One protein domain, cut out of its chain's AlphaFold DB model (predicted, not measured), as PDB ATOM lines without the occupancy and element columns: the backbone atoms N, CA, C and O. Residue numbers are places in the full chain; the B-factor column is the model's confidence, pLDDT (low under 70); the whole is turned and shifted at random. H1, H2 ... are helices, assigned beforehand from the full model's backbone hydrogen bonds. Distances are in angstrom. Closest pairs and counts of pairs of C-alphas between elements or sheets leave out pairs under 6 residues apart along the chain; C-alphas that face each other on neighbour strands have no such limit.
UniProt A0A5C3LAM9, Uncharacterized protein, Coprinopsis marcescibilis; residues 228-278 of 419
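Overview. This is residues 228 to 278 of the 419 residues of an uncharacterized protein of Coprinopsis marcescibilis (UniProt A0A5C3LAM9). Going along the printed part from its first residue, you meet a wide open loop, residues 228 to 246, and then a helical hairpin of two helices side by side, H1 and H2; loop and hairpin make the two ends of an elongated shape. The last residues, 274 to 278, turn back over one side of the hairpin. The printed part has 51 residues with two named helices, H1 then H2, and no named strand; the class is all helix, though under half of the residues, 24 of 51, are in named elements. The whole is loose, with a radius of gyration of the C-alphas of 12.6 A, and spans 40 by 22 by 13 A.

Arrangement. Look first at H1, residues 247 to 259, and H2, residues 263 to 273, which form a helical hairpin. They touch, and their closest C-alphas are those of Val 257 and Lys 266, 5.2 A apart. H1 touches H2 with residues 253 to 258 alone. Their lines stand at a shallow tilt of 15 degrees, and they run opposite ways. In H1 every O i to N i+4 pair is within hydrogen-bond range; in H2 it is 5 of 7.

Along the chain. Find C-alpha 247 at (-18.224, -32.449, 29.723); from there H1 runs 18.7 A to C-alpha 259. A tight link of 3 residues leads to C-alpha 263 at (-19.211, -29.428, 6.758), and H2 runs 15.9 A to C-alpha 273 at (-10.088, -31.592, 19.624).

Size, cuts and confidence. The two C-alphas farthest apart, those of Ser 239 and Arg 261, are 39.9 A from each other. The printed part has no cut. Its mean pLDDT is 92.2, and no printed residue is under 70.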
ATOM      1  N   CYS A 228      -7.824 -37.013  27.624       91.56
ATOM      2  CA  CYS A 228      -7.108 -35.738  27.491       91.56
ATOM      3  C   CYS A 228      -6.887 -35.319  26.030       91.56
ATOM      4  O   CYS A 228      -7.123 -36.078  25.089       91.56
ATOM      5  N   LEU A 229      -6.418 -34.086  25.837       94.12
ATOM      6  CA  LEU A 229      -6.152 -33.480  24.528       94.12
ATOM      7  C   LEU A 229      -4.711 -33.704  24.031       94.12
ATOM      8  O   LEU A 229      -4.200 -32.898  23.253       94.12
ATOM      9  N   VAL A 230      -4.047 -34.787  24.455       90.94
ATOM     10  CA  VAL A 230      -2.691 -35.132  23.986       90.94
ATOM     11  C   VAL A 230      -2.643 -35.236  22.455       90.94
ATOM     12  O   VAL A 230      -3.473 -35.941  21.871       90.94
ATOM     13  N   PRO A 231      -1.697 -34.555  21.780       92.88
ATOM     14  CA  PRO A 231      -1.497 -34.711  20.349       92.88
ATOM     15  C   PRO A 231      -1.096 -36.142  19.983       92.88
ATOM     16  O   PRO A 231      -0.273 -36.753  20.660       92.88
ATOM     17  N   GLY A 232      -1.594 -36.663  18.860       87.38
ATOM     18  CA  GLY A 232      -1.241 -38.011  18.389       87.38
ATOM     19  C   GLY A 232       0.267 -38.227  18.180       87.38
ATOM     20  O   GLY A 232       0.762 -39.334  18.359       87.38
ATOM     21  N   SER A 233       1.015 -37.165  17.867       87.56
ATOM     22  CA  SER A 233       2.478 -37.192  17.729       87.56
ATOM     23  C   SER A 233       3.243 -37.191  19.054       87.56
ATOM     24  O   SER A 233       4.461 -37.298  19.030       87.56
ATOM     25  N   GLU A 234       2.559 -37.014  20.184       82.94
ATOM     26  CA  GLU A 234       3.166 -36.894  21.514       82.94
ATOM     27  C   GLU A 234       2.648 -37.968  22.487       82.94
ATOM     28  O   GLU A 234       2.813 -37.854  23.697       82.94
ATOM     29  N   LEU A 235       2.041 -39.048  21.982       79.00
ATOM     30  CA  LEU A 235       1.550 -40.153  22.821       79.00
ATOM     31  C   LEU A 235       2.657 -40.855  23.622       79.00
ATOM     32  O   LEU A 235       2.389 -41.442  24.665       79.00
ATOM     33  N   ASN A 236       3.898 -40.789  23.144       77.56
ATOM     34  CA  ASN A 236       5.082 -41.323  23.815       77.56
ATOM     35  C   ASN A 236       5.663 -40.362  24.875       77.56
ATOM     36  O   ASN A 236       6.592 -40.736  25.592       77.56
ATOM     37  N   GLU A 237       5.153 -39.133  24.982       78.94
ATOM     38  CA  GLU A 237       5.691 -38.084  25.854       78.94
ATOM     39  C   GLU A 237       5.104 -38.177  27.271       78.94
ATOM     40  O   GLU A 237       4.343 -37.322  27.722       78.94
ATOM     41  N   LEU A 238       5.490 -39.223  28.006       76.94
ATOM     42  CA  LEU A 238       4.914 -39.562  29.318       76.94
ATOM     43  C   LEU A 238       5.183 -38.533  30.434       76.94
ATOM     44  O   LEU A 238       4.559 -38.592  31.490       76.94
ATOM     45  N   SER A 239       6.134 -37.618  30.240       84.50
ATOM     46  CA  SER A 239       6.484 -36.575  31.215       84.50
ATOM     47  C   SER A 239       5.657 -35.296  31.066       84.50
ATOM     48  O   SER A 239       5.721 -34.425  31.937       84.50
ATOM     49  N   LYS A 240       4.898 -35.158  29.971       81.81
ATOM     50  CA  LYS A 240       4.070 -33.985  29.696       81.81
ATOM     51  C   LYS A 240       2.634 -34.232  30.133       81.81
ATOM     52  O   LYS A 240       2.060 -35.292  29.904       81.81
ATOM     53  N   MET A 241       2.040 -33.199  30.719       86.94
ATOM     54  CA  MET A 241       0.620 -33.177  31.049       86.94
ATOM     55  C   MET A 241      -0.130 -32.388  29.982       86.94
ATOM     56  O   MET A 241       0.296 -31.297  29.598       86.94
ATOM     57  N   TYR A 242      -1.261 -32.925  29.541       90.50
ATOM     58  CA  TYR A 242      -2.151 -32.275  28.581       90.50
ATOM     59  C   TYR A 242      -3.487 -31.954  29.249       90.50
ATOM     60  O   TYR A 242      -3.872 -32.659  30.186       90.50
ATOM     61  N   PRO A 243      -4.210 -30.923  28.775       95.38
ATOM     62  CA  PRO A 243      -5.536 -30.609  29.291       95.38
ATOM     63  C   PRO A 243      -6.457 -31.829  29.239       95.38
ATOM     64  O   PRO A 243      -6.498 -32.545  28.232       95.38
ATOM     65  N   LEU A 244      -7.176 -32.068  30.334       93.75
ATOM     66  CA  LEU A 244      -8.212 -33.095  30.401       93.75
ATOM     67  C   LEU A 244      -9.432 -32.643  29.598       93.75
ATOM     68  O   LEU A 244      -9.683 -31.449  29.462       93.75
ATOM     69  N   ARG A 245     -10.187 -33.597  29.060       95.06
ATOM     70  CA  ARG A 245     -11.492 -33.325  28.462       95.06
ATOM     71  C   ARG A 245     -12.518 -33.201  29.583       95.06
ATOM     72  O   ARG A 245     -12.575 -34.046  30.472       95.06
ATOM     73  N   THR A 246     -13.362 -32.183  29.511       94.44
ATOM     74  CA  THR A 246     -14.497 -32.016  30.424       94.44
ATOM     75  C   THR A 246     -15.810 -32.054  29.658       94.44
ATOM     76  O   THR A 246     -15.861 -31.761  28.460       94.44
ATOM     77  N   THR A 247     -16.889 -32.443  30.336       95.00
ATOM     78  CA  THR A 247     -18.224 -32.449  29.723       95.00
ATOM     79  C   THR A 247     -18.622 -31.046  29.279       95.00
ATOM     80  O   THR A 247     -19.133 -30.879  28.177       95.00
ATOM     81  N   GLU A 248     -18.313 -30.034  30.083       95.31
ATOM     82  CA  GLU A 248     -18.596 -28.632  29.807       95.31
ATOM     83  C   GLU A 248     -17.886 -28.148  28.537       95.31
ATOM     84  O   GLU A 248     -18.541 -27.656  27.619       95.31
ATOM     85  N   GLU A 249     -16.566 -28.335  28.437       95.75
ATOM     86  CA  GLU A 249     -15.788 -27.854  27.290       95.75
ATOM     87  C   GLU A 249     -16.154 -28.589  26.001       95.75
ATOM     88  O   GLU A 249     -16.333 -27.961  24.957       95.75
ATOM     89  N   ILE A 250     -16.293 -29.919  26.049       97.00
ATOM     90  CA  ILE A 250     -16.605 -30.688  24.841       97.00
ATOM     91  C   ILE A 250     -18.040 -30.422  24.373       97.00
ATOM     92  O   ILE A 250     -18.273 -30.315  23.167       97.00
ATOM     93  N   LYS A 251     -18.989 -30.240  25.298       96.88
ATOM     94  CA  LYS A 251     -20.357 -29.852  24.947       96.88
ATOM     95  C   LYS A 251     -20.407 -28.458  24.319       96.88
ATOM     96  O   LYS A 251     -21.071 -28.296  23.300       96.88
ATOM     97  N   MET A 252     -19.653 -27.487  24.842       97.00
ATOM     98  CA  MET A 252     -19.535 -26.160  24.222       97.00
ATOM     99  C   MET A 252     -18.997 -26.240  22.788       97.00
ATOM    100  O   MET A 252     -19.540 -25.600  21.889       97.00
ATOM    101  N   VAL A 253     -17.965 -27.059  22.552       97.00
ATOM    102  CA  VAL A 253     -17.432 -27.288  21.199       97.00
ATOM    103  C   VAL A 253     -18.491 -27.912  20.288       97.00
ATOM    104  O   VAL A 253     -18.643 -27.493  19.141       97.00
ATOM    105  N   TYR A 254     -19.244 -28.897  20.779       96.81
ATOM    106  CA  TYR A 254     -20.321 -29.523  20.012       96.81
ATOM    107  C   TYR A 254     -21.437 -28.528  19.654       96.81
ATOM    108  O   TYR A 254     -21.890 -28.499  18.509       96.81
ATOM    109  N   GLU A 255     -21.847 -27.680  20.596       96.69
ATOM    110  CA  GLU A 255     -22.850 -26.634  20.376       96.69
ATOM    111  C   GLU A 255     -22.367 -25.588  19.356       96.69
ATOM    112  O   GLU A 255     -23.120 -25.228  18.447       96.69
ATOM    113  N   GLU A 256     -21.100 -25.161  19.423       96.88
ATOM    114  CA  GLU A 256     -20.480 -24.281  18.418       96.88
ATOM    115  C   GLU A 256     -20.534 -24.914  17.019       96.88
ATOM    116  O   GLU A 256     -20.948 -24.272  16.046       96.88
ATOM    117  N   VAL A 257     -20.187 -26.199  16.919       96.19
ATOM    118  CA  VAL A 257     -20.239 -26.971  15.671       96.19
ATOM    119  C   VAL A 257     -21.654 -26.993  15.093       96.19
ATOM    120  O   VAL A 257     -21.801 -26.850  13.877       96.19
ATOM    121  N   GLN A 258     -22.705 -27.074  15.916       95.88
ATOM    122  CA  GLN A 258     -24.088 -27.043  15.415       95.88
ATOM    123  C   GLN A 258     -24.494 -25.698  14.802       95.88
ATOM    124  O   GLN A 258     -25.376 -25.659  13.944       95.88
ATOM    125  N   THR A 259     -23.825 -24.596  15.154       95.69
ATOM    126  CA  THR A 259     -24.076 -23.284  14.528       95.69
ATOM    127  C   THR A 259     -23.427 -23.134  13.144       95.69
ATOM    128  O   THR A 259     -23.764 -22.223  12.378       95.69
ATOM    129  N   CYS A 260     -22.503 -24.030  12.783       95.69
ATOM    130  CA  CYS A 260     -21.769 -23.967  11.525       95.69
ATOM    131  C   CYS A 260     -22.634 -24.384  10.325       95.69
ATOM    132  O   CYS A 260     -23.243 -25.449  10.300       95.69
ATOM    133  N   ARG A 261     -22.592 -23.584   9.250       93.25
ATOM    134  CA  ARG A 261     -23.379 -23.828   8.022       93.25
ATOM    135  C   ARG A 261     -22.764 -24.832   7.048       93.25
ATOM    136  O   ARG A 261     -23.443 -25.281   6.132       93.25
ATOM    137  N   THR A 262     -21.469 -25.125   7.173       93.38
ATOM    138  CA  THR A 262     -20.747 -25.976   6.215       93.38
ATOM    139  C   THR A 262     -20.022 -27.108   6.921       93.38
ATOM    140  O   THR A 262     -19.464 -26.921   8.002       93.38
ATOM    141  N   LEU A 263     -19.956 -28.268   6.263       89.75
ATOM    142  CA  LEU A 263     -19.211 -29.428   6.758       89.75
ATOM    143  C   LEU A 263     -17.712 -29.129   6.932       89.75
ATOM    144  O   LEU A 263     -17.061 -29.688   7.812       89.75
ATOM    145  N   LYS A 264     -17.161 -28.223   6.113       93.88
ATOM    146  CA  LYS A 264     -15.770 -27.774   6.231       93.88
ATOM    147  C   LYS A 264     -15.533 -27.041   7.555       93.88
ATOM    148  O   LYS A 264     -14.634 -27.432   8.288       93.88
ATOM    149  N   ALA A 265     -16.371 -26.054   7.881       94.94
ATOM    150  CA  ALA A 265     -16.265 -25.304   9.135       94.94
ATOM    151  C   ALA A 265     -16.434 -26.216  10.363       94.94
ATOM    152  O   ALA A 265     -15.621 -26.160  11.282       94.94
ATOM    153  N   LYS A 266     -17.416 -27.132  10.326       94.62
ATOM    154  CA  LYS A 266     -17.591 -28.159  11.366       94.62
ATOM    155  C   LYS A 266     -16.308 -28.970  11.579       94.62
ATOM    156  O   LYS A 266     -15.819 -29.099  12.699       94.62
ATOM    157  N   ASN A 267     -15.725 -29.487  10.496       93.06
ATOM    158  CA  ASN A 267     -14.512 -30.299  10.567       93.06
ATOM    159  C   ASN A 267     -13.284 -29.524  11.056       93.06
ATOM    160  O   ASN A 267     -12.478 -30.094  11.785       93.06
ATOM    161  N   GLU A 268     -13.132 -28.248  10.701       94.75
ATOM    162  CA  GLU A 268     -12.022 -27.412  11.179       94.75
ATOM    163  C   GLU A 268     -12.017 -27.255  12.707       94.75
ATOM    164  O   GLU A 268     -10.942 -27.183  13.304       94.75
ATOM    165  N   ILE A 269     -13.191 -27.236  13.342       96.06
ATOM    166  CA  ILE A 269     -13.334 -27.186  14.802       96.06
ATOM    167  C   ILE A 269     -13.113 -28.580  15.400       96.06
ATOM    168  O   ILE A 269     -12.220 -28.776  16.224       96.06
ATOM    169  N   LEU A 270     -13.870 -29.574  14.927       95.00
ATOM    170  CA  LEU A 270     -13.866 -30.936  15.468       95.00
ATOM    171  C   LEU A 270     -12.493 -31.621  15.390       95.00
ATOM    172  O   LEU A 270     -12.104 -32.327  16.319       95.00
ATOM    173  N   ILE A 271     -11.733 -31.408  14.308       94.38
ATOM    174  CA  ILE A 271     -10.395 -32.000  14.133       94.38
ATOM    175  C   ILE A 271      -9.427 -31.518  15.215       94.38
ATOM    176  O   ILE A 271      -8.610 -32.316  15.666       94.38
ATOM    177  N   LYS A 272      -9.518 -30.255  15.654       93.94
ATOM    178  CA  LYS A 272      -8.591 -29.680  16.647       93.94
ATOM    179  C   LYS A 272      -8.654 -30.403  17.987       93.94
ATOM    180  O   LYS A 272      -7.629 -30.547  18.635       93.94
ATOM    181  N   VAL A 273      -9.842 -30.868  18.367       94.56
ATOM    182  CA  VAL A 273     -10.088 -31.592  19.624       94.56
ATOM    183  C   VAL A 273     -10.334 -33.086  19.407       94.56
ATOM    184  O   VAL A 273     -10.641 -33.816  20.349       94.56
ATOM    185  N   GLY A 274     -10.217 -33.572  18.172       93.88
ATOM    186  CA  GLY A 274     -10.374 -34.986  17.851       93.88
ATOM    187  C   GLY A 274     -11.780 -35.561  18.027       93.88
ATOM    188  O   GLY A 274     -11.904 -36.763  18.256       93.88
ATOM    189  N   LEU A 275     -12.818 -34.727  17.944       95.00
ATOM    190  CA  LEU A 275     -14.210 -35.078  18.246       95.00
ATOM    191  C   LEU A 275     -15.002 -35.434  16.976       95.00
ATOM    192  O   LEU A 275     -14.666 -34.997  15.872       95.00
ATOM    193  N   GLN A 276     -16.063 -36.218  17.120       93.00
ATOM    194  CA  GLN A 276     -17.074 -36.450  16.091       93.00
ATOM    195  C   GLN A 276     -18.282 -35.528  16.259       93.00
ATOM    196  O   GLN A 276     -18.564 -35.052  17.353       93.00
ATOM    197  N   ASP A 277     -19.019 -35.310  15.170       93.94
ATOM    198  CA  ASP A 277     -20.260 -34.525  15.173       93.94
ATOM    199  C   ASP A 277     -21.444 -35.362  15.689       93.94
ATOM    200  O   ASP A 277     -22.363 -35.686  14.942       93.94
ATOM    201  N   ILE A 278     -21.363 -35.818  16.943       93.31
ATOM    202  CA  ILE A 278     -22.357 -36.691  17.583       93.31
ATOM    203  C   ILE A 278     -22.570 -36.222  19.022       93.31
ATOM    204  O   ILE A 278     -21.603 -36.071  19.774       93.31
TER     205      ILE A 278